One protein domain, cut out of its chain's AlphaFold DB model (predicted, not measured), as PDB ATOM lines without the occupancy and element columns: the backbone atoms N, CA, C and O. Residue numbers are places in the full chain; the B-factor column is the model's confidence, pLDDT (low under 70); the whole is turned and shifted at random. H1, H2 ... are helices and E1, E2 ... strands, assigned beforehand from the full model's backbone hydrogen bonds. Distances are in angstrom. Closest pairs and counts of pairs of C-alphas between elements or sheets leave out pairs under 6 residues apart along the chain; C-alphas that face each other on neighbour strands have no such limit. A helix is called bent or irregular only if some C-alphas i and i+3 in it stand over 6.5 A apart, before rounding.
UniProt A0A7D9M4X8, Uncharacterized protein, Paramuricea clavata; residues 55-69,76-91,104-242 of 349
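This is residues 55 to 69, 76 to 91 and 104 to 242 of the 349 residues of an uncharacterized protein of Paramuricea clavata (UniProt A0A7D9M4X8). Four helices, H1, H4, H5 and H6, form an up-and-down bundle, each running against the one before it in the chain, with H4 set a little off from the other three. H3 packs along H4 on the outside, short H2 sits by the first part of H5, and a small hairpin of E1 and E2 lies off the end where H1 begins. The printed part has 170 residues, with six named helices and three named strands in the order E1 E2 H1 H2 H3 H4 H5 H6 E3; the class is mostly helix, and the sheet E1 - E2 is antiparallel. It is compact, with a radius of gyration of the C-alphas of 16.9 A and spans of 55 by 40 by 28 A.

Residues 55 to 69 hold no named element. E1 is residues 77 to 79, beginning with C-alpha 77 at (-98.888, 32.694, 64.207), and E2 is residues 88 to 90. H1 is residues 109 to 124, 21.9 A long, from C-alpha 109 at (-105.671, 18.810, 69.232). H2 is residues 137 to 140, and H3 is residues 143 to 158, 23.3 A. H4, residues 166 to 189, is the longest helix at 32.3 A; it is neither bent nor irregular, but only just: C-alphas 186 and 189 are 6.3 A apart. H5 is residues 193 to 212, 27.5 A, with a kink of 31 degrees near residue 200; it is irregular, but only just, with C-alphas 199 and 202 at 6.7 A. H6 is residues 220 to 237, 25.8 A. E3, residues 240 to 242, ends with C-alpha 242 at (-110.479, 32.764, 87.947).

H5 is the hub. It touches H6 at a shallow tilt of 11 degrees, opposite ways, a helical hairpin whose closest C-alphas, of Phe 210 and Met 223, are 6.0 A apart. H1 touches H6 at a shallow tilt of 7 degrees, opposite ways, closest at the C-alphas of Val 119 and Val 230, 5.9 A. H1 also touches H5, with the C-alphas of Thr 116 and Thr 198 closest at 6.6 A. H4 and H6 are close but not clearly touching, closest at the C-alphas of Phe 181 and Met 231, 7.3 A. H3 and H4 form another helical hairpin and touch at a shallow tilt of 32 degrees, with the C-alphas of Phe 154 and Ala 172 closest at 5.0 A. H2 touches residues 193 to 200 of H5 alone, closest at the C-alphas of Tyr 137 and Glu 193, 5.4 A. In the hairpin of E1 and E2, N 78 and O 89 are 2.9 A apart, within hydrogen-bond range. E3 pairs with no named strand; it and H4 are near each other, with 7 pairs of C-alphas within 10 A. In H1, H4 and H6 every O i to N i+4 pair is within hydrogen-bond range, in H3 10 of 12 and in H5 14 of 16; H2 is too short for such a pair.

The two C-alphas farthest apart, of Ser 86 and Ser 162, are 55.5 A apart. Residues 70 to 75 and 92 to 103 are not printed, with C-alpha gaps of 10.9 A from 69 to 76 and 9.7 A from 91 to 104. Of the links that are printed whole, H1 to H2 is long. The mean pLDDT of the printed part is 75.3, and 38 residues are under 70, among them residues 55 to 69 and 215 to 220.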
ATOM      1  N   THR A  55    -126.065  46.696  84.910       47.03
ATOM      2  CA  THR A  55    -127.178  45.904  85.443       47.03
ATOM      3  C   THR A  55    -128.436  46.713  85.752       47.03
ATOM      4  O   THR A  55    -129.505  46.129  85.915       47.03
ATOM      5  N   LYS A  56    -128.339  48.044  85.873       45.84
ATOM      6  CA  LYS A  56    -129.474  48.879  86.312       45.84
ATOM      7  C   LYS A  56    -130.470  49.199  85.194       45.84
ATOM      8  O   LYS A  56    -131.621  49.492  85.494       45.84
ATOM      9  N   ASN A  57    -130.054  49.087  83.933       41.16
ATOM     10  CA  ASN A  57    -130.882  49.393  82.769       41.16
ATOM     11  C   ASN A  57    -131.106  48.118  81.945       41.16
ATOM     12  O   ASN A  57    -130.280  47.738  81.119       41.16
ATOM     13  N   GLU A  58    -132.221  47.441  82.207       43.91
ATOM     14  CA  GLU A  58    -132.683  46.219  81.543       43.91
ATOM     15  C   GLU A  58    -132.728  46.361  80.007       43.91
ATOM     16  O   GLU A  58    -133.739  46.752  79.438       43.91
ATOM     17  N   SER A  59    -131.648  46.039  79.294       40.94
ATOM     18  CA  SER A  59    -131.715  45.772  77.849       40.94
ATOM     19  C   SER A  59    -130.443  45.089  77.358       40.94
ATOM     20  O   SER A  59    -129.521  45.748  76.907       40.94
ATOM     21  N   ALA A  60    -130.432  43.753  77.431       39.81
ATOM     22  CA  ALA A  60    -129.389  42.859  76.920       39.81
ATOM     23  C   ALA A  60    -127.966  43.126  77.459       39.81
ATOM     24  O   ALA A  60    -127.385  44.193  77.293       39.81
ATOM     25  N   VAL A  61    -127.340  42.107  78.054       40.41
ATOM     26  CA  VAL A  61    -125.917  42.197  78.406       40.41
ATOM     27  C   VAL A  61    -125.120  42.261  77.099       40.41
ATOM     28  O   VAL A  61    -124.915  41.244  76.438       40.41
ATOM     29  N   ASN A  62    -124.715  43.463  76.689       39.00
ATOM     30  CA  ASN A  62    -123.825  43.644  75.552       39.00
ATOM     31  C   ASN A  62    -122.413  43.261  75.997       39.00
ATOM     32  O   ASN A  62    -121.684  44.052  76.594       39.00
ATOM     33  N   LEU A  63    -122.068  41.997  75.773       42.59
ATOM     34  CA  LEU A  63    -120.775  41.458  76.148       42.59
ATOM     35  C   LEU A  63    -119.743  41.908  75.137       42.59
ATOM     36  O   LEU A  63    -119.658  41.376  74.028       42.59
ATOM     37  N   GLN A  64    -118.935  42.877  75.546       43.34
ATOM     38  CA  GLN A  64    -117.782  43.275  74.765       43.34
ATOM     39  C   GLN A  64    -116.811  42.093  74.690       43.34
ATOM     40  O   GLN A  64    -116.328  41.571  75.694       43.34
ATOM     41  N   GLN A  65    -116.569  41.626  73.470       43.88
ATOM     42  CA  GLN A  65    -115.591  40.591  73.190       43.88
ATOM     43  C   GLN A  65    -114.192  41.213  73.280       43.88
ATOM     44  O   GLN A  65    -113.848  42.087  72.488       43.88
ATOM     45  N   PHE A  66    -113.392  40.786  74.259       44.44
ATOM     46  CA  PHE A  66    -112.058  41.338  74.484       44.44
ATOM     47  C   PHE A  66    -111.032  40.688  73.559       44.44
ATOM     48  O   PHE A  66    -111.002  39.476  73.445       44.44
ATOM     49  N   ASN A  67    -110.159  41.457  72.912       44.31
ATOM     50  CA  ASN A  67    -109.090  40.871  72.112       44.31
ATOM     51  C   ASN A  67    -107.826  40.647  72.961       44.31
ATOM     52  O   ASN A  67    -107.093  41.618  73.171       44.31
ATOM     53  N   PRO A  68    -107.503  39.410  73.402       43.47
ATOM     54  CA  PRO A  68    -106.268  39.160  74.147       43.47
ATOM     55  C   PRO A  68    -105.008  39.484  73.324       43.47
ATOM     56  O   PRO A  68    -103.942  39.703  73.889       43.47
ATOM     57  N   SER A  69    -105.121  39.634  71.999       39.09
ATOM     58  CA  SER A  69    -103.994  40.031  71.147       39.09
ATOM     59  C   SER A  69    -103.644  41.510  71.099       39.09
ATOM     60  O   SER A  69    -102.709  41.881  70.394       39.09
ATOM     61  N   CYS A  76     -98.682  36.610  62.658       58.19
ATOM     62  CA  CYS A  76     -99.762  35.793  62.081       58.19
ATOM     63  C   CYS A  76     -99.854  34.366  62.654       58.19
ATOM     64  O   CYS A  76    -100.752  33.615  62.258       58.19
ATOM     65  N   GLU A  77     -98.940  33.996  63.548       66.75
ATOM     66  CA  GLU A  77     -98.888  32.694  64.207       66.75
ATOM     67  C   GLU A  77     -99.462  32.795  65.622       66.75
ATOM     68  O   GLU A  77     -99.068  33.657  66.407       66.75
ATOM     69  N   ILE A  78    -100.416  31.916  65.928       72.50
ATOM     70  CA  ILE A  78    -101.020  31.776  67.252       72.50
ATOM     71  C   ILE A  78    -100.460  30.495  67.865       72.50
ATOM     72  O   ILE A  78    -100.648  29.405  67.321       72.50
ATOM     73  N   HIS A  79     -99.752  30.627  68.982       76.88
ATOM     74  CA  HIS A  79     -99.159  29.495  69.690       76.88
ATOM     75  C   HIS A  79    -100.184  28.801  70.579       76.88
ATOM     76  O   HIS A  79    -101.077  29.439  71.147       76.88
ATOM     77  N   CYS A  80    -100.036  27.484  70.726       81.44
ATOM     78  CA  CYS A  80    -100.774  26.750  71.739       81.44
ATOM     79  C   CYS A  80    -100.452  27.308  73.135       81.44
ATOM     80  O   CYS A  80     -99.306  27.628  73.438       81.44
ATOM     81  N   ARG A  81    -101.473  27.418  73.990       78.19
ATOM     82  CA  ARG A  81    -101.355  27.991  75.341       78.19
ATOM     83  C   ARG A  81    -100.615  27.112  76.342       78.19
ATOM     84  O   ARG A  81    -100.219  27.607  77.393       78.19
ATOM     85  N   ILE A  82    -100.423  25.833  76.027       80.56
ATOM     86  CA  ILE A  82     -99.615  24.955  76.866       80.56
ATOM     87  C   ILE A  82     -98.142  25.347  76.689       80.56
ATOM     88  O   ILE A  82     -97.666  25.369  75.550       80.56
ATOM     89  N   PRO A  83     -97.416  25.656  77.778       71.00
ATOM     90  CA  PRO A  83     -96.014  26.024  77.711       71.00
ATOM     91  C   PRO A  83     -95.188  24.973  76.985       71.00
ATOM     92  O   PRO A  83     -95.485  23.783  77.061       71.00
ATOM     93  N   GLU A  84     -94.160  25.430  76.272       73.19
ATOM     94  CA  GLU A  84     -93.226  24.577  75.516       73.19
ATOM     95  C   GLU A  84     -93.871  23.784  74.366       73.19
ATOM     96  O   GLU A  84     -93.189  23.067  73.633       73.19
ATOM     97  N   CYS A  85     -95.173  23.968  74.121       79.50
ATOM     98  CA  CYS A  85     -95.814  23.449  72.930       79.50
ATOM     99  C   CYS A  85     -95.363  24.245  71.702       79.50
ATOM    100  O   CYS A  85     -95.637  25.437  71.568       79.50
ATOM    101  N   SER A  86     -94.715  23.562  70.761       81.19
ATOM    102  CA  SER A  86     -94.287  24.146  69.488       81.19
ATOM    103  C   SER A  86     -95.410  24.258  68.454       81.19
ATOM    104  O   SER A  86     -95.197  24.829  67.386       81.19
ATOM    105  N   VAL A  87     -96.603  23.718  68.739       83.12
ATOM    106  CA  VAL A  87     -97.719  23.735  67.789       83.12
ATOM    107  C   VAL A  87     -98.280  25.147  67.676       83.12
ATOM    108  O   VAL A  87     -98.743  25.738  68.655       83.12
ATOM    109  N   THR A  88     -98.287  25.652  66.448       78.19
ATOM    110  CA  THR A  88     -98.908  26.917  66.076       78.19
ATOM    111  C   THR A  88    -100.067  26.678  65.124       78.19
ATOM    112  O   THR A  88    -100.115  25.689  64.390       78.19
ATOM    113  N   THR A  89    -101.011  27.607  65.123       74.00
ATOM    114  CA  THR A  89    -102.016  27.730  64.072       74.00
ATOM    115  C   THR A  89    -101.866  29.078  63.376       74.00
ATOM    116  O   THR A  89    -101.331  30.040  63.937       74.00
ATOM    117  N   ARG A  90    -102.308  29.154  62.120       63.34
ATOM    118  CA  ARG A  90    -102.269  30.390  61.331       63.34
ATOM    119  C   ARG A  90    -103.610  31.096  61.401       63.34
ATOM    120  O   ARG A  90    -104.660  30.471  61.273       63.34
ATOM    121  N   ARG A  91    -103.566  32.424  61.517       59.84
ATOM    122  CA  ARG A  91    -104.758  33.278  61.411       59.84
ATOM    123  C   ARG A  91    -105.535  32.967  60.122       59.84
ATOM    124  O   ARG A  91    -104.947  32.937  59.038       59.84
ATOM    125  N   ASP A 104    -108.147  34.162  69.345       63.19
ATOM    126  CA  ASP A 104    -108.652  33.175  70.286       63.19
ATOM    127  C   ASP A 104    -107.489  32.588  71.083       63.19
ATOM    128  O   ASP A 104    -106.360  32.478  70.592       63.19
ATOM    129  N   LEU A 105    -107.759  32.182  72.323       74.12
ATOM    130  CA  LEU A 105    -106.802  31.361  73.050       74.12
ATOM    131  C   LEU A 105    -106.808  29.965  72.413       74.12
ATOM    132  O   LEU A 105    -107.842  29.306  72.337       74.12
ATOM    133  N   PHE A 106    -105.651  29.517  71.927       78.44
ATOM    134  CA  PHE A 106    -105.541  28.294  71.134       78.44
ATOM    135  C   PHE A 106    -105.020  27.105  71.953       78.44
ATOM    136  O   PHE A 106    -104.000  27.190  72.643       78.44
ATOM    137  N   LEU A 107    -105.681  25.956  71.810       82.31
ATOM    138  CA  LEU A 107    -105.177  24.648  72.225       82.31
ATOM    139  C   LEU A 107    -105.063  23.755  70.992       82.31
ATOM    140  O   LEU A 107    -106.026  23.624  70.244       82.31
ATOM    141  N   CYS A 108    -103.907  23.118  70.795       85.56
ATOM    142  CA  CYS A 108    -103.765  22.115  69.743       85.56
ATOM    143  C   CYS A 108    -104.552  20.842  70.084       85.56
ATOM    144  O   CYS A 108    -104.838  20.585  71.256       85.56
ATOM    145  N   ASP A 109    -104.836  20.010  69.081       87.12
ATOM    146  CA  ASP A 109    -105.671  18.810  69.232       87.12
ATOM    147  C   ASP A 109    -105.193  17.877  70.348       87.12
ATOM    148  O   ASP A 109    -105.994  17.388  71.143       87.12
ATOM    149  N   THR A 110    -103.878  17.693  70.486       88.88
ATOM    150  CA  THR A 110    -103.286  16.891  71.566       88.88
ATOM    151  C   THR A 110    -103.652  17.433  72.948       88.88
ATOM    152  O   THR A 110    -104.001  16.676  73.855       88.88
ATOM    153  N   HIS A 111    -103.585  18.752  73.133       87.56
ATOM    154  CA  HIS A 111    -103.884  19.397  74.410       87.56
ATOM    155  C   HIS A 111    -105.383  19.524  74.663       87.56
ATOM    156  O   HIS A 111    -105.825  19.342  75.798       87.56
ATOM    157  N   ARG A 112    -106.169  19.721  73.605       87.81
ATOM    158  CA  ARG A 112    -107.630  19.666  73.637       87.81
ATOM    159  C   ARG A 112    -108.124  18.279  74.055       87.81
ATOM    160  O   ARG A 112    -108.965  18.177  74.945       87.81
ATOM    161  N   ALA A 113    -107.550  17.209  73.505       86.56
ATOM    162  CA  ALA A 113    -107.865  15.833  73.886       86.56
ATOM    163  C   ALA A 113    -107.487  15.537  75.348       86.56
ATOM    164  O   ALA A 113    -108.257  14.906  76.072       86.56
ATOM    165  N   LYS A 114    -106.338  16.040  75.825       87.56
ATOM    166  CA  LYS A 114    -105.950  15.928  77.243       87.56
ATOM    167  C   LYS A 114    -106.937  16.636  78.173       87.56
ATOM    168  O   LYS A 114    -107.393  16.011  79.129       87.56
ATOM    169  N   LEU A 115    -107.300  17.889  77.880       87.75
ATOM    170  CA  LEU A 115    -108.322  18.629  78.634       87.75
ATOM    171  C   LEU A 115    -109.634  17.840  78.675       87.75
ATOM    172  O   LEU A 115    -110.195  17.594  79.739       87.75
ATOM    173  N   THR A 116    -110.071  17.386  77.505       88.25
ATOM    174  CA  THR A 116    -111.299  16.617  77.322       88.25
ATOM    175  C   THR A 116    -111.316  15.354  78.183       88.25
ATOM    176  O   THR A 116    -112.300  15.091  78.876       88.25
ATOM    177  N   ASN A 117    -110.219  14.595  78.203       86.25
ATOM    178  CA  ASN A 117    -110.096  13.384  79.011       86.25
ATOM    179  C   ASN A 117    -110.119  13.677  80.516       86.25
ATOM    180  O   ASN A 117    -110.786  12.966  81.266       86.25
ATOM    181  N   LEU A 118    -109.417  14.722  80.966       85.06
ATOM    182  CA  LEU A 118    -109.387  15.113  82.380       85.06
ATOM    183  C   LEU A 118    -110.768  15.533  82.875       85.06
ATOM    184  O   LEU A 118    -111.235  15.032  83.899       85.06
ATOM    185  N   VAL A 119    -111.438  16.399  82.117       87.31
ATOM    186  CA  VAL A 119    -112.782  16.870  82.448       87.31
ATOM    187  C   VAL A 119    -113.772  15.706  82.434       87.31
ATOM    188  O   VAL A 119    -114.509  15.531  83.399       87.31
ATOM    189  N   SER A 120    -113.736  14.848  81.411       88.00
ATOM    190  CA  SER A 120    -114.625  13.679  81.328       88.00
ATOM    191  C   SER A 120    -114.414  12.717  82.500       88.00
ATOM    192  O   SER A 120    -115.380  12.253  83.101       88.00
ATOM    193  N   LYS A 121    -113.154  12.465  82.885       86.50
ATOM    194  CA  LYS A 121    -112.820  11.652  84.062       86.50
ATOM    195  C   LYS A 121    -113.375  12.267  85.344       86.50
ATOM    196  O   LYS A 121    -113.869  11.534  86.196       86.50
ATOM    197  N   ARG A 122    -113.310  13.594  85.487       86.31
ATOM    198  CA  ARG A 122    -113.843  14.283  86.664       86.31
ATOM    199  C   ARG A 122    -115.370  14.245  86.722       86.31
ATOM    200  O   ARG A 122    -115.916  13.982  87.791       86.31
ATOM    201  N   CYS A 123    -116.044  14.454  85.593       85.25
ATOM    202  CA  CYS A 123    -117.499  14.331  85.478       85.25
ATOM    203  C   CYS A 123    -117.978  12.911  85.820       85.25
ATOM    204  O   CYS A 123    -118.951  12.747  86.553       85.25
ATOM    205  N   ALA A 124    -117.251  11.882  85.374       87.38
ATOM    206  CA  ALA A 124    -117.590  10.487  85.649       87.38
ATOM    207  C   ALA A 124    -117.563  10.133  87.149       87.38
ATOM    208  O   ALA A 124    -118.295   9.246  87.572       87.38
ATOM    209  N   GLN A 125    -116.780  10.843  87.970       86.31
ATOM    210  CA  GLN A 125    -116.795  10.669  89.433       86.31
ATOM    211  C   GLN A 125    -118.113  11.115  90.083       86.31
ATOM    212  O   GLN A 125    -118.356  10.790  91.244       86.31
ATOM    213  N   GLU A 126    -118.951  11.859  89.362       84.88
ATOM    214  CA  GLU A 126    -120.285  12.295  89.790       84.88
ATOM    215  C   GLU A 126    -121.406  11.621  88.986       84.88
ATOM    216  O   GLU A 126    -122.520  12.145  88.902       84.88
ATOM    217  N   ASP A 127    -121.100  10.491  88.343       85.62
ATOM    218  CA  ASP A 127    -122.012   9.763  87.456       85.62
ATOM    219  C   ASP A 127    -122.550  10.631  86.302       85.62
ATOM    220  O   ASP A 127    -123.659  10.433  85.796       85.62
ATOM    221  N   VAL A 128    -121.758  11.621  85.874       84.81
ATOM    222  CA  VAL A 128    -122.050  12.466  84.716       84.81
ATOM    223  C   VAL A 128    -121.238  11.974  83.528       84.81
ATOM    224  O   VAL A 128    -120.030  12.190  83.435       84.81
ATOM    225  N   ILE A 129    -121.919  11.313  82.594       85.31
ATOM    226  CA  ILE A 129    -121.305  10.835  81.355       85.31
ATOM    227  C   ILE A 129    -121.259  11.994  80.363       85.31
ATOM    228  O   ILE A 129    -122.276  12.397  79.802       85.31
ATOM    229  N   VAL A 130    -120.057  12.515  80.136       82.38
ATOM    230  CA  VAL A 130    -119.792  13.486  79.074       82.38
ATOM    231  C   VAL A 130    -119.291  12.717  77.860       82.38
ATOM    232  O   VAL A 130    -118.298  11.999  77.953       82.38
ATOM    233  N   ASN A 131    -119.972  12.869  76.723       83.06
ATOM    234  CA  ASN A 131    -119.470  12.422  75.427       83.06
ATOM    235  C   ASN A 131    -119.072  13.655  74.598       83.06
ATOM    236  O   ASN A 131    -119.926  14.233  73.925       83.06
ATOM    237  N   PRO A 132    -117.795  14.060  74.623       75.25
ATOM    238  CA  PRO A 132    -117.311  15.254  73.934       75.25
ATOM    239  C   PRO A 132    -117.617  15.252  72.431       75.25
ATOM    240  O   PRO A 132    -117.960  16.288  71.876       75.25
ATOM    241  N   ALA A 133    -117.574  14.080  71.788       77.19
ATOM    242  CA  ALA A 133    -117.858  13.924  70.361       77.19
ATOM    243  C   ALA A 133    -119.349  14.073  70.006       77.19
ATOM    244  O   ALA A 133    -119.694  14.165  68.830       77.19
ATOM    245  N   SER A 134    -120.241  14.057  71.002       81.94
ATOM    246  CA  SER A 134    -121.678  14.252  70.784       81.94
ATOM    247  C   SER A 134    -122.075  15.721  70.667       81.94
ATOM    248  O   SER A 134    -123.143  16.010  70.132       81.94
ATOM    249  N   PHE A 135    -121.225  16.634  71.142       83.88
ATOM    250  CA  PHE A 135    -121.500  18.060  71.107       83.88
ATOM    251  C   PHE A 135    -121.242  18.629  69.724       83.88
ATOM    252  O   PHE A 135    -120.170  18.440  69.148       83.88
ATOM    253  N   LYS A 136    -122.205  19.398  69.232       83.75
ATOM    254  CA  LYS A 136    -122.047  20.205  68.032       83.75
ATOM    255  C   LYS A 136    -122.010  21.675  68.410       83.75
ATOM    256  O   LYS A 136    -122.600  22.085  69.407       83.75
ATOM    257  N   TYR A 137    -121.318  22.485  67.616       79.62
ATOM    258  CA  TYR A 137    -121.248  23.928  67.853       79.62
ATOM    259  C   TYR A 137    -122.650  24.551  67.947       79.62
ATOM    260  O   TYR A 137    -122.920  25.385  68.812       79.62
ATOM    261  N   GLU A 138    -123.579  24.070  67.119       80.31
ATOM    262  CA  GLU A 138    -124.947  24.568  67.054       80.31
ATOM    263  C   GLU A 138    -125.745  24.324  68.338       80.31
ATOM    264  O   GLU A 138    -126.692  25.067  68.612       80.31
ATOM    265  N   ASP A 139    -125.353  23.338  69.150       78.38
ATOM    266  CA  ASP A 139    -125.981  23.065  70.446       78.38
ATOM    267  C   ASP A 139    -125.772  24.225  71.427       78.38
ATOM    268  O   ASP A 139    -126.583  24.430  72.334       78.38
ATOM    269  N   PHE A 140    -124.732  25.033  71.214       79.25
ATOM    270  CA  PHE A 140    -124.408  26.199  72.033       79.25
ATOM    271  C   PHE A 140    -124.845  27.518  71.394       79.25
ATOM    272  O   PHE A 140    -124.593  28.585  71.955       79.25
ATOM    273  N   ASN A 141    -125.555  27.488  70.260       75.06
ATOM    274  CA  ASN A 141    -126.109  28.701  69.666       75.06
ATOM    275  C   ASN A 141    -127.025  29.425  70.666       75.06
ATOM    276  O   ASN A 141    -128.037  28.892  71.126       75.06
ATOM    277  N   GLY A 142    -126.667  30.670  70.985       67.69
ATOM    278  CA  GLY A 142    -127.396  31.493  71.950       67.69
ATOM    279  C   GLY A 142    -126.987  31.297  73.413       67.69
ATOM    280  O   GLY A 142    -127.665  31.837  74.285       67.69
ATOM    281  N   TYR A 143    -125.878  30.606  73.720       74.62
ATOM    282  CA  TYR A 143    -125.379  30.506  75.104       74.62
ATOM    283  C   TYR A 143    -125.110  31.881  75.743       74.62
ATOM    284  O   TYR A 143    -125.203  32.038  76.956       74.62
ATOM    285  N   THR A 144    -124.815  32.909  74.945       72.44
ATOM    286  CA  THR A 144    -124.637  34.282  75.436       72.44
ATOM    287  C   THR A 144    -125.931  34.885  75.980       72.44
ATOM    288  O   THR A 144    -125.875  35.707  76.891       72.44
ATOM    289  N   SER A 145    -127.104  34.441  75.516       67.94
ATOM    290  CA  SER A 145    -128.391  34.815  76.114       67.94
ATOM    291  C   SER A 145    -128.518  34.294  77.548       67.94
ATOM    292  O   SER A 145    -129.083  34.986  78.394       67.94
ATOM    293  N   LEU A 146    -127.923  33.134  77.858       75.19
ATOM    294  CA  LEU A 146    -127.929  32.548  79.204       75.19
ATOM    295  C   LEU A 146    -127.220  33.442  80.231       75.19
ATOM    296  O   LEU A 146    -127.581  33.435  81.403       75.19
ATOM    297  N   ILE A 147    -126.258  34.264  79.800       76.38
ATOM    298  CA  ILE A 147    -125.574  35.232  80.670       76.38
ATOM    299  C   ILE A 147    -126.571  36.243  81.238       76.38
ATOM    300  O   ILE A 147    -126.536  36.529  82.433       76.38
ATOM    301  N   GLY A 148    -127.482  36.751  80.403       66.50
ATOM    302  CA  GLY A 148    -128.538  37.658  80.847       66.50
ATOM    303  C   GLY A 148    -129.532  36.986  81.796       66.50
ATOM    304  O   GLY A 148    -130.011  37.624  82.728       66.50
ATOM    305  N   GLU A 149    -129.809  35.697  81.608       72.69
ATOM    306  CA  GLU A 149    -130.741  34.965  82.473       72.69
ATOM    307  C   GLU A 149    -130.138  34.618  83.835       72.69
ATOM    308  O   GLU A 149    -130.770  34.848  84.865       72.69
ATOM    309  N   LEU A 150    -128.885  34.164  83.861       79.56
ATOM    310  CA  LEU A 150    -128.139  33.956  85.103       79.56
ATOM    311  C   LEU A 150    -127.984  35.266  85.883       79.56
ATOM    312  O   LEU A 150    -128.041  35.267  87.111       79.56
ATOM    313  N   GLU A 151    -127.842  36.390  85.176       76.25
ATOM    314  CA  GLU A 151    -127.804  37.712  85.789       76.25
ATOM    315  C   GLU A 151    -129.123  38.082  86.469       76.25
ATOM    316  O   GLU A 151    -129.124  38.481  87.634       76.25
ATOM    317  N   LYS A 152    -130.257  37.928  85.775       70.88
ATOM    318  CA  LYS A 152    -131.581  38.184  86.362       70.88
ATOM    319  C   LYS A 152    -131.827  37.288  87.572       70.88
ATOM    320  O   LYS A 152    -132.319  37.771  88.591       70.88
ATOM    321  N   ALA A 153    -131.457  36.012  87.478       76.50
ATOM    322  CA  ALA A 153    -131.599  35.055  88.568       76.50
ATOM    323  C   ALA A 153    -130.742  35.441  89.785       76.50
ATOM    324  O   ALA A 153    -131.227  35.421  90.914       76.50
ATOM    325  N   PHE A 154    -129.497  35.871  89.571       79.56
ATOM    326  CA  PHE A 154    -128.641  36.402  90.634       79.56
ATOM    327  C   PHE A 154    -129.219  37.679  91.270       79.56
ATOM    328  O   PHE A 154    -129.327  37.775  92.494       79.56
ATOM    329  N   MET A 155    -129.661  38.637  90.450       73.31
ATOM    330  CA  MET A 155    -130.247  39.898  90.919       73.31
ATOM    331  C   MET A 155    -131.569  39.696  91.666       73.31
ATOM    332  O   MET A 155    -131.864  40.440  92.601       73.31
ATOM    333  N   TYR A 156    -132.353  38.682  91.299       78.25
ATOM    334  CA  TYR A 156    -133.546  38.292  92.045       78.25
ATOM    335  C   TYR A 156    -133.206  37.952  93.503       78.25
ATOM    336  O   TYR A 156    -133.862  38.449  94.418       78.25
ATOM    337  N   PHE A 157    -132.143  37.175  93.731       76.12
ATOM    338  CA  PHE A 157    -131.698  36.839  95.082       76.12
ATOM    339  C   PHE A 157    -131.138  38.043  95.839       76.12
ATOM    340  O   PHE A 157    -131.437  38.188  97.020       76.12
ATOM    341  N   GLN A 158    -130.404  38.941  95.173       74.50
ATOM    342  CA  GLN A 158    -129.931  40.176  95.812       74.50
ATOM    343  C   GLN A 158    -131.070  41.095  96.273       74.50
ATOM    344  O   GLN A 158    -130.946  41.771  97.290       74.50
ATOM    345  N   LYS A 159    -132.180  41.136  95.526       75.62
ATOM    346  CA  LYS A 159    -133.338  41.991  95.835       75.62
ATOM    347  C   LYS A 159    -134.232  41.429  96.945       75.62
ATOM    348  O   LYS A 159    -135.149  42.129  97.378       75.62
ATOM    349  N   LYS A 160    -134.011  40.192  97.412       75.12
ATOM    350  CA  LYS A 160    -134.784  39.636  98.531       75.12
ATOM    351  C   LYS A 160    -134.482  40.423  99.810       75.12
ATOM    352  O   LYS A 160    -133.345  40.526 100.247       75.12
ATOM    353  N   THR A 161    -135.534  40.950 100.432       55.38
ATOM    354  CA  THR A 161    -135.472  41.717 101.689       55.38
ATOM    355  C   THR A 161    -135.323  40.840 102.934       55.38
ATOM    356  O   THR A 161    -135.003  41.343 104.006       55.38
ATOM    357  N   SER A 162    -135.558  39.533 102.807       67.00
ATOM    358  CA  SER A 162    -135.344  38.548 103.873       67.00
ATOM    359  C   SER A 162    -133.957  37.910 103.748       67.00
ATOM    360  O   SER A 162    -133.476  37.760 102.622       67.00
ATOM    361  N   PRO A 163    -133.320  37.494 104.860       68.06
ATOM    362  CA  PRO A 163    -132.058  36.764 104.800       68.06
ATOM    363  C   PRO A 163    -132.217  35.524 103.916       68.06
ATOM    364  O   PRO A 163    -133.162  34.750 104.081       68.06
ATOM    365  N   LEU A 164    -131.307  35.362 102.953       70.25
ATOM    366  CA  LEU A 164    -131.337  34.232 102.034       70.25
ATOM    367  C   LEU A 164    -131.194  32.930 102.822       70.25
ATOM    368  O   LEU A 164    -130.368  32.820 103.733       70.25
ATOM    369  N   SER A 165    -131.959  31.917 102.423       72.12
ATOM    370  CA  SER A 165    -131.704  30.555 102.881       72.12
ATOM    371  C   SER A 165    -130.302  30.098 102.437       72.12
ATOM    372  O   SER A 165    -129.689  30.677 101.532       72.12
ATOM    373  N   ALA A 166    -129.777  29.035 103.054       71.50
ATOM    374  CA  ALA A 166    -128.508  28.444 102.623       71.50
ATOM    375  C   ALA A 166    -128.555  28.010 101.144       71.50
ATOM    376  O   ALA A 166    -127.599  28.226 100.402       71.50
ATOM    377  N   THR A 167    -129.694  27.471 100.705       74.38
ATOM    378  CA  THR A 167    -129.943  27.061  99.317       74.38
ATOM    379  C   THR A 167    -130.020  28.256  98.369       74.38
ATOM    380  O   THR A 167    -129.414  28.220  97.303       74.38
ATOM    381  N   ASP A 168    -130.696  29.337  98.761       76.25
ATOM    382  CA  ASP A 168    -130.780  30.567  97.963       76.25
ATOM    383  C   ASP A 168    -129.402  31.220  97.807       76.25
ATOM    384  O   ASP A 168    -129.047  31.685  96.728       76.25
ATOM    385  N   SER A 169    -128.601  31.221  98.878       77.25
ATOM    386  CA  SER A 169    -127.232  31.749  98.854       77.25
ATOM    387  C   SER A 169    -126.336  30.927  97.928       77.25
ATOM    388  O   SER A 169    -125.573  31.491  97.144       77.25
ATOM    389  N   LEU A 170    -126.463  29.598  97.983       78.19
ATOM    390  CA  LEU A 170    -125.766  28.678  97.090       78.19
ATOM    391  C   LEU A 170    -126.179  28.893  95.625       78.19
ATOM    392  O   LEU A 170    -125.325  28.917  94.743       78.19
ATOM    393  N   LEU A 171    -127.471  29.086  95.358       80.69
ATOM    394  CA  LEU A 171    -127.975  29.347  94.009       80.69
ATOM    395  C   LEU A 171    -127.478  30.675  93.454       80.69
ATOM    396  O   LEU A 171    -126.998  30.720  92.323       80.69
ATOM    397  N   ALA A 172    -127.535  31.739  94.255       79.38
ATOM    398  CA  ALA A 172    -126.986  33.035  93.884       79.38
ATOM    399  C   ALA A 172    -125.488  32.931  93.552       79.38
ATOM    400  O   ALA A 172    -125.029  33.506  92.565       79.38
ATOM    401  N   GLU A 173    -124.738  32.153  94.337       81.94
ATOM    402  CA  GLU A 173    -123.311  31.926  94.129       81.94
ATOM    403  C   GLU A 173    -123.044  31.190  92.813       81.94
ATOM    404  O   GLU A 173    -122.237  31.636  91.995       81.94
ATOM    405  N   VAL A 174    -123.749  30.087  92.568       86.06
ATOM    406  CA  VAL A 174    -123.577  29.310  91.340       86.06
ATOM    407  C   VAL A 174    -123.989  30.115  90.116       86.06
ATOM    408  O   VAL A 174    -123.269  30.089  89.119       86.06
ATOM    409  N   PHE A 175    -125.094  30.861  90.168       83.81
ATOM    410  CA  PHE A 175    -125.523  31.694  89.045       83.81
ATOM    411  C   PHE A 175    -124.506  32.780  88.720       83.81
ATOM    412  O   PHE A 175    -124.153  32.946  87.552       83.81
ATOM    413  N   LEU A 176    -123.951  33.441  89.738       82.56
ATOM    414  CA  LEU A 176    -122.896  34.430  89.555       82.56
ATOM    415  C   LEU A 176    -121.645  33.833  88.896       82.56
ATOM    416  O   LEU A 176    -121.132  34.376  87.917       82.56
ATOM    417  N   ASN A 177    -121.151  32.706  89.408       83.38
ATOM    418  CA  ASN A 177    -119.921  32.091  88.907       83.38
ATOM    419  C   ASN A 177    -120.107  31.456  87.520       83.38
ATOM    420  O   ASN A 177    -119.242  31.592  86.659       83.38
ATOM    421  N   THR A 178    -121.260  30.840  87.257       89.88
ATOM    422  CA  THR A 178    -121.621  30.301  85.932       89.88
ATOM    423  C   THR A 178    -121.718  31.427  84.909       89.88
ATOM    424  O   THR A 178    -121.163  31.331  83.815       89.88
ATOM    425  N   ARG A 179    -122.350  32.548  85.280       84.56
ATOM    426  CA  ARG A 179    -122.386  33.754  84.451       84.56
ATOM    427  C   ARG A 179    -120.975  34.248  84.153       84.56
ATOM    428  O   ARG A 179    -120.662  34.522  83.000       84.56
ATOM    429  N   ASN A 180    -120.121  34.348  85.171       80.25
ATOM    430  CA  ASN A 180    -118.734  34.779  85.009       80.25
ATOM    431  C   ASN A 180    -117.958  33.874  84.066       80.25
ATOM    432  O   ASN A 180    -117.322  34.375  83.146       80.25
ATOM    433  N   PHE A 181    -118.074  32.561  84.224       86.50
ATOM    434  CA  PHE A 181    -117.455  31.607  83.316       86.50
ATOM    435  C   PHE A 181    -117.907  31.795  81.868       86.50
ATOM    436  O   PHE A 181    -117.079  31.774  80.959       86.50
ATOM    437  N   LEU A 182    -119.195  32.047  81.631       83.81
ATOM    438  CA  LEU A 182    -119.698  32.303  80.284       83.81
ATOM    439  C   LEU A 182    -119.205  33.630  79.704       83.81
ATOM    440  O   LEU A 182    -118.883  33.693  78.516       83.81
ATOM    441  N   ILE A 183    -119.104  34.674  80.533       76.31
ATOM    442  CA  ILE A 183    -118.498  35.955  80.146       76.31
ATOM    443  C   ILE A 183    -117.033  35.740  79.776       76.31
ATOM    444  O   ILE A 183    -116.618  36.181  78.714       76.31
ATOM    445  N   ILE A 184    -116.268  35.028  80.604       77.94
ATOM    446  CA  ILE A 184    -114.857  34.694  80.365       77.94
ATOM    447  C   ILE A 184    -114.715  33.873  79.086       77.94
ATOM    448  O   ILE A 184    -113.852  34.153  78.260       77.94
ATOM    449  N   THR A 185    -115.602  32.905  78.879       80.94
ATOM    450  CA  THR A 185    -115.596  32.078  77.677       80.94
ATOM    451  C   THR A 185    -115.849  32.918  76.430       80.94
ATOM    452  O   THR A 185    -115.063  32.878  75.491       80.94
ATOM    453  N   ASN A 186    -116.888  33.753  76.432       75.00
ATOM    454  CA  ASN A 186    -117.186  34.637  75.306       75.00
ATOM    455  C   ASN A 186    -116.110  35.716  75.093       75.00
ATOM    456  O   ASN A 186    -115.729  36.015  73.964       75.00
ATOM    457  N   ALA A 187    -115.624  36.339  76.165       68.75
ATOM    458  CA  ALA A 187    -114.743  37.496  76.087       68.75
ATOM    459  C   ALA A 187    -113.281  37.107  75.863       68.75
ATOM    460  O   ALA A 187    -112.649  37.736  75.027       68.75
ATOM    461  N   LEU A 188    -112.769  36.088  76.558       70.00
ATOM    462  CA  LEU A 188    -111.342  35.749  76.607       70.00
ATOM    463  C   LEU A 188    -110.994  34.468  75.860       70.00
ATOM    464  O   LEU A 188    -110.075  34.484  75.050       70.00
ATOM    465  N   LEU A 189    -111.715  33.374  76.122       72.62
ATOM    466  CA  LEU A 189    -111.455  32.115  75.415       72.62
ATOM    467  C   LEU A 189    -111.819  32.245  73.935       72.62
ATOM    468  O   LEU A 189    -111.114  31.697  73.095       72.62
ATOM    469  N   ASN A 190    -112.892  32.999  73.661       64.19
ATOM    470  CA  ASN A 190    -113.492  33.217  72.346       64.19
ATOM    471  C   ASN A 190    -113.442  31.973  71.487       64.19
ATOM    472  O   ASN A 190    -112.759  31.947  70.469       64.19
ATOM    473  N   PRO A 191    -114.056  30.900  71.972       59.03
ATOM    474  CA  PRO A 191    -113.784  29.621  71.395       59.03
ATOM    475  C   PRO A 191    -114.176  29.610  69.908       59.03
ATOM    476  O   PRO A 191    -115.287  30.009  69.553       59.03
ATOM    477  N   ASP A 192    -113.280  29.115  69.052       67.19
ATOM    478  CA  ASP A 192    -113.675  28.594  67.746       67.19
ATOM    479  C   ASP A 192    -114.698  27.453  67.930       67.19
ATOM    480  O   ASP A 192    -115.061  27.081  69.054       67.19
ATOM    481  N   GLU A 193    -115.228  26.912  66.834       72.38
ATOM    482  CA  GLU A 193    -116.264  25.873  66.906       72.38
ATOM    483  C   GLU A 193    -115.845  24.706  67.817       72.38
ATOM    484  O   GLU A 193    -116.617  24.267  68.674       72.38
ATOM    485  N   ASP A 194    -114.583  24.292  67.728       72.94
ATOM    486  CA  ASP A 194    -114.042  23.181  68.501       72.94
ATOM    487  C   ASP A 194    -113.757  23.534  69.967       72.94
ATOM    488  O   ASP A 194    -114.001  22.741  70.881       72.94
ATOM    489  N   ASN A 195    -113.221  24.723  70.239       75.00
ATOM    490  CA  ASN A 195    -113.033  25.186  71.606       75.00
ATOM    491  C   ASN A 195    -114.399  25.364  72.281       75.00
ATOM    492  O   ASN A 195    -114.498  25.203  73.494       75.00
ATOM    493  N   THR A 196    -115.460  25.658  71.520       77.81
ATOM    494  CA  THR A 196    -116.789  25.959  72.073       77.81
ATOM    495  C   THR A 196    -117.373  24.682  72.628       77.81
ATOM    496  O   THR A 196    -117.785  24.639  73.785       77.81
ATOM    497  N   THR A 197    -117.336  23.619  71.828       83.19
ATOM    498  CA  THR A 197    -117.788  22.288  72.232       83.19
ATOM    499  C   THR A 197    -116.929  21.731  73.370       83.19
ATOM    500  O   THR A 197    -117.474  21.195  74.335       83.19
ATOM    501  N   THR A 198    -115.608  21.942  73.320       83.19
ATOM    502  CA  THR A 198    -114.667  21.492  74.362       83.19
ATOM    503  C   THR A 198    -114.903  22.180  75.711       83.19
ATOM    504  O   THR A 198    -114.855  21.532  76.755       83.19
ATOM    505  N   VAL A 199    -115.135  23.495  75.706       84.12
ATOM    506  CA  VAL A 199    -115.270  24.324  76.916       84.12
ATOM    507  C   VAL A 199    -116.690  24.262  77.468       84.12
ATOM    508  O   VAL A 199    -116.887  24.010  78.656       84.12
ATOM    509  N   LEU A 200    -117.696  24.507  76.627       87.62
ATOM    510  CA  LEU A 200    -119.074  24.652  77.087       87.62
ATOM    511  C   LEU A 200    -119.759  23.311  77.310       87.62
ATOM    512  O   LEU A 200    -120.504  23.193  78.275       87.62
ATOM    513  N   GLY A 201    -119.516  22.302  76.473       88.19
ATOM    514  CA  GLY A 201    -120.248  21.036  76.540       88.19
ATOM    515  C   GLY A 201    -120.182  20.361  77.910       88.19
ATOM    516  O   GLY A 201    -121.218  20.220  78.568       88.19
ATOM    517  N   PRO A 202    -118.984  19.999  78.398       86.88
ATOM    518  CA  PRO A 202    -118.849  19.346  79.694       86.88
ATOM    519  C   PRO A 202    -119.361  20.208  80.855       86.88
ATOM    520  O   PRO A 202    -120.053  19.711  81.744       86.88
ATOM    521  N   PHE A 203    -119.057  21.510  80.833       90.75
ATOM    522  CA  PHE A 203    -119.474  22.430  81.886       90.75
ATOM    523  C   PHE A 203    -120.999  22.579  81.948       90.75
ATOM    524  O   PHE A 203    -121.576  22.549  83.033       90.75
ATOM    525  N   MET A 204    -121.670  22.684  80.799       88.75
ATOM    526  CA  MET A 204    -123.122  22.847  80.743       88.75
ATOM    527  C   MET A 204    -123.871  21.597  81.186       88.75
ATOM    528  O   MET A 204    -124.868  21.725  81.894       88.75
ATOM    529  N   ILE A 205    -123.387  20.398  80.845       88.25
ATOM    530  CA  ILE A 205    -123.976  19.158  81.374       88.25
ATOM    531  C   ILE A 205    -123.837  19.119  82.899       88.25
ATOM    532  O   ILE A 205    -124.803  18.813  83.598       88.25
ATOM    533  N   MET A 206    -122.657  19.450  83.432       88.44
ATOM    534  CA  MET A 206    -122.438  19.505  84.881       88.44
ATOM    535  C   MET A 206    -123.352  20.529  85.555       88.44
ATOM    536  O   MET A 206    -123.932  20.246  86.602       88.44
ATOM    537  N   PHE A 207    -123.519  21.703  84.947       89.69
ATOM    538  CA  PHE A 207    -124.399  22.743  85.462       89.69
ATOM    539  C   PHE A 207    -125.870  22.307  85.444       89.69
ATOM    540  O   PHE A 207    -126.550  22.425  86.461       89.69
ATOM    541  N   GLN A 208    -126.350  21.715  84.350       87.50
ATOM    542  CA  GLN A 208    -127.703  21.157  84.278       87.50
ATOM    543  C   GLN A 208    -127.917  20.056  85.327       87.50
ATOM    544  O   GLN A 208    -128.931  20.025  86.029       87.50
ATOM    545  N   ARG A 209    -126.931  19.164  85.496       86.12
ATOM    546  CA  ARG A 209    -126.972  18.137  86.539       86.12
ATOM    547  C   ARG A 209    -127.087  18.781  87.915       86.12
ATOM    548  O   ARG A 209    -127.949  18.386  88.690       86.12
ATOM    549  N   PHE A 210    -126.283  19.799  88.211       86.19
ATOM    550  CA  PHE A 210    -126.376  20.542  89.465       86.19
ATOM    551  C   PHE A 210    -127.793  21.080  89.714       86.19
ATOM    552  O   PHE A 210    -128.349  20.836  90.784       86.19
ATOM    553  N   LEU A 211    -128.410  21.732  88.721       84.12
ATOM    554  CA  LEU A 211    -129.772  22.270  88.835       84.12
ATOM    555  C   LEU A 211    -130.822  21.186  89.120       84.12
ATOM    556  O   LEU A 211    -131.725  21.387  89.941       84.12
ATOM    557  N   SER A 212    -130.673  20.016  88.500       81.50
ATOM    558  CA  SER A 212    -131.579  18.877  88.682       81.50
ATOM    559  C   SER A 212    -131.581  18.328  90.118       81.50
ATOM    560  O   SER A 212    -132.625  17.892  90.603       81.50
ATOM    561  N   TYR A 213    -130.451  18.395  90.832       77.19
ATOM    562  CA  TYR A 213    -130.298  17.828  92.183       77.19
ATOM    563  C   TYR A 213    -130.445  18.830  93.330       77.19
ATOM    564  O   TYR A 213    -130.245  18.473  94.488       77.19
ATOM    565  N   LEU A 214    -130.856  20.068  93.060       71.62
ATOM    566  CA  LEU A 214    -131.025  21.091  94.105       71.62
ATOM    567  C   LEU A 214    -132.014  20.719  95.218       71.62
ATOM    568  O   LEU A 214    -131.982  21.322  96.286       71.62
ATOM    569  N   ASN A 215    -132.904  19.758  94.964       67.31
ATOM    570  CA  ASN A 215    -133.887  19.296  95.940       67.31
ATOM    571  C   ASN A 215    -133.352  18.167  96.843       67.31
ATOM    572  O   ASN A 215    -134.030  17.788  97.794       67.31
ATOM    573  N   ASP A 216    -132.173  17.619  96.544       69.00
ATOM    574  CA  ASP A 216    -131.512  16.626  97.385       69.00
ATOM    575  C   ASP A 216    -130.705  17.354  98.483       69.00
ATOM    576  O   ASP A 216    -129.923  18.249  98.169       69.00
ATOM    577  N   PRO A 217    -130.877  17.028  99.774       58.78
ATOM    578  CA  PRO A 217    -130.187  17.714 100.867       58.78
ATOM    579  C   PRO A 217    -128.680  17.402 100.979       58.78
ATOM    580  O   PRO A 217    -127.950  18.205 101.559       58.78
ATOM    581  N   ASN A 218    -128.186  16.280 100.436       59.94
ATOM    582  CA  ASN A 218    -126.790  15.829 100.607       59.94
ATOM    583  C   ASN A 218    -125.929  15.963  99.340       59.94
ATOM    584  O   ASN A 218    -124.703  15.852  99.391       59.94
ATOM    585  N   PHE A 219    -126.559  16.206  98.197       65.44
ATOM    586  CA  PHE A 219    -125.925  16.214  96.877       65.44
ATOM    587  C   PHE A 219    -125.344  17.570  96.392       65.44
ATOM    588  O   PHE A 219    -124.321  17.561  95.698       65.44
ATOM    589  N   PRO A 220    -125.898  18.749  96.754       67.88
ATOM    590  CA  PRO A 220    -125.497  20.026  96.160       67.88
ATOM    591  C   PRO A 220    -124.041  20.411  96.422       67.88
ATOM    592  O   PRO A 220    -123.406  20.981  95.545       67.88
ATOM    593  N   GLN A 221    -123.483  20.083  97.592       71.50
ATOM    594  CA  GLN A 221    -122.104  20.449  97.959       71.50
ATOM    595  C   GLN A 221    -121.051  19.655  97.175       71.50
ATOM    596  O   GLN A 221    -120.066  20.222  96.694       71.50
ATOM    597  N   ARG A 222    -121.269  18.346  97.009       75.75
ATOM    598  CA  ARG A 222    -120.385  17.488  96.213       75.75
ATOM    599  C   ARG A 222    -120.412  17.910  94.743       75.75
ATOM    600  O   ARG A 222    -119.360  18.131  94.150       75.75
ATOM    601  N   MET A 223    -121.609  18.124  94.195       82.25
ATOM    602  CA  MET A 223    -121.777  18.553  92.806       82.25
ATOM    603  C   MET A 223    -121.262  19.982  92.563       82.25
ATOM    604  O   MET A 223    -120.640  20.237  91.538       82.25
ATOM    605  N   LEU A 224    -121.441  20.906  93.515       82.19
ATOM    606  CA  LEU A 224    -120.845  22.246  93.470       82.19
ATOM    607  C   LEU A 224    -119.320  22.173  93.380       82.19
ATOM    608  O   LEU A 224    -118.708  22.867  92.570       82.19
ATOM    609  N   THR A 225    -118.715  21.327  94.216       80.00
ATOM    610  CA  THR A 225    -117.267  21.112  94.219       80.00
ATOM    611  C   THR A 225    -116.813  20.613  92.848       80.00
ATOM    612  O   THR A 225    -115.924  21.210  92.248       80.00
ATOM    613  N   ALA A 226    -117.501  19.618  92.285       83.75
ATOM    614  CA  ALA A 226    -117.215  19.112  90.945       83.75
ATOM    615  C   ALA A 226    -117.400  20.163  89.834       83.75
ATOM    616  O   ALA A 226    -116.570  20.259  88.932       83.75
ATOM    617  N   LEU A 227    -118.451  20.985  89.900       87.31
ATOM    618  CA  LEU A 227    -118.700  22.065  88.941       87.31
ATOM    619  C   LEU A 227    -117.572  23.108  88.964       87.31
ATOM    620  O   LEU A 227    -117.075  23.516  87.912       87.31
ATOM    621  N   ARG A 228    -117.139  23.507  90.165       84.06
ATOM    622  CA  ARG A 228    -116.012  24.426  90.368       84.06
ATOM    623  C   ARG A 228    -114.706  23.841  89.835       84.06
ATOM    624  O   ARG A 228    -113.922  24.551  89.213       84.06
ATOM    625  N   GLU A 229    -114.479  22.551  90.049       80.69
ATOM    626  CA  GLU A 229    -113.308  21.845  89.532       80.69
ATOM    627  C   GLU A 229    -113.257  21.816  88.012       80.69
ATOM    628  O   GLU A 229    -112.235  22.173  87.432       80.69
ATOM    629  N   VAL A 230    -114.362  21.442  87.366       87.25
ATOM    630  CA  VAL A 230    -114.456  21.409  85.902       87.25
ATOM    631  C   VAL A 230    -114.211  22.800  85.320       87.25
ATOM    632  O   VAL A 230    -113.415  22.938  84.392       87.25
ATOM    633  N   MET A 231    -114.815  23.840  85.905       87.50
ATOM    634  CA  MET A 231    -114.568  25.231  85.517       87.50
ATOM    635  C   MET A 231    -113.080  25.586  85.605       87.50
ATOM    636  O   MET A 231    -112.508  26.096  84.642       87.50
ATOM    637  N   ASN A 232    -112.439  25.284  86.736       81.81
ATOM    638  CA  ASN A 232    -111.027  25.586  86.951       81.81
ATOM    639  C   ASN A 232    -110.117  24.816  85.991       81.81
ATOM    640  O   ASN A 232    -109.217  25.416  85.415       81.81
ATOM    641  N   MET A 233    -110.353  23.516  85.781       81.56
ATOM    642  CA  MET A 233    -109.574  22.708  84.835       81.56
ATOM    643  C   MET A 233    -109.616  23.314  83.434       81.56
ATOM    644  O   MET A 233    -108.576  23.458  82.796       81.56
ATOM    645  N   ILE A 234    -110.805  23.716  82.980       87.69
ATOM    646  CA  ILE A 234    -110.975  24.348  81.674       87.69
ATOM    647  C   ILE A 234    -110.205  25.668  81.617       87.69
ATOM    648  O   ILE A 234    -109.351  25.829  80.752       87.69
ATOM    649  N   LEU A 235    -110.455  26.595  82.544       84.38
ATOM    650  CA  LEU A 235    -109.826  27.919  82.520       84.38
ATOM    651  C   LEU A 235    -108.293  27.845  82.631       84.38
ATOM    652  O   LEU A 235    -107.592  28.510  81.863       84.38
ATOM    653  N   LEU A 236    -107.767  26.978  83.501       77.69
ATOM    654  CA  LEU A 236    -106.326  26.796  83.684       77.69
ATOM    655  C   LEU A 236    -105.646  26.265  82.422       77.69
ATOM    656  O   LEU A 236    -104.562  26.735  82.091       77.69
ATOM    657  N   PHE A 237    -106.273  25.361  81.665       82.12
ATOM    658  CA  PHE A 237    -105.702  24.876  80.400       82.12
ATOM    659  C   PHE A 237    -105.459  25.999  79.383       82.12
ATOM    660  O   PHE A 237    -104.510  25.935  78.606       82.12
ATOM    661  N   PHE A 238    -106.263  27.061  79.422       78.81
ATOM    662  CA  PHE A 238    -106.075  28.246  78.584       78.81
ATOM    663  C   PHE A 238    -105.190  29.333  79.235       78.81
ATOM    664  O   PHE A 238    -104.923  30.372  78.621       78.81
ATOM    665  N   GLY A 239    -104.686  29.095  80.450       71.88
ATOM    666  CA  GLY A 239    -103.888  30.050  81.226       71.88
ATOM    667  C   GLY A 239    -104.723  31.177  81.839       71.88
ATOM    668  O   GLY A 239    -104.221  32.287  82.021       71.88
ATOM    669  N   VAL A 240    -106.004  30.913  82.108       73.06
ATOM    670  CA  VAL A 240    -106.931  31.841  82.758       73.06
ATOM    671  C   VAL A 240    -107.119  31.420  84.212       73.06
ATOM    672  O   VAL A 240    -107.539  30.303  84.504       73.06
ATOM    673  N   ILE A 241    -106.830  32.332  85.132       68.06
ATOM    674  CA  ILE A 241    -106.962  32.129  86.572       68.06
ATOM    675  C   ILE A 241    -108.187  32.909  87.047       68.06
ATOM    676  O   ILE A 241    -108.182  34.142  87.069       68.06
ATOM    677  N   TYR A 242    -109.240  32.188  87.432       69.56
ATOM    678  CA  TYR A 242    -110.479  32.764  87.947       69.56
ATOM    679  C   TYR A 242    -110.692  32.399  89.417       69.56
ATOM    680  O   TYR A 242    -110.678  31.226  89.794       69.56
TER     681      TYR A 242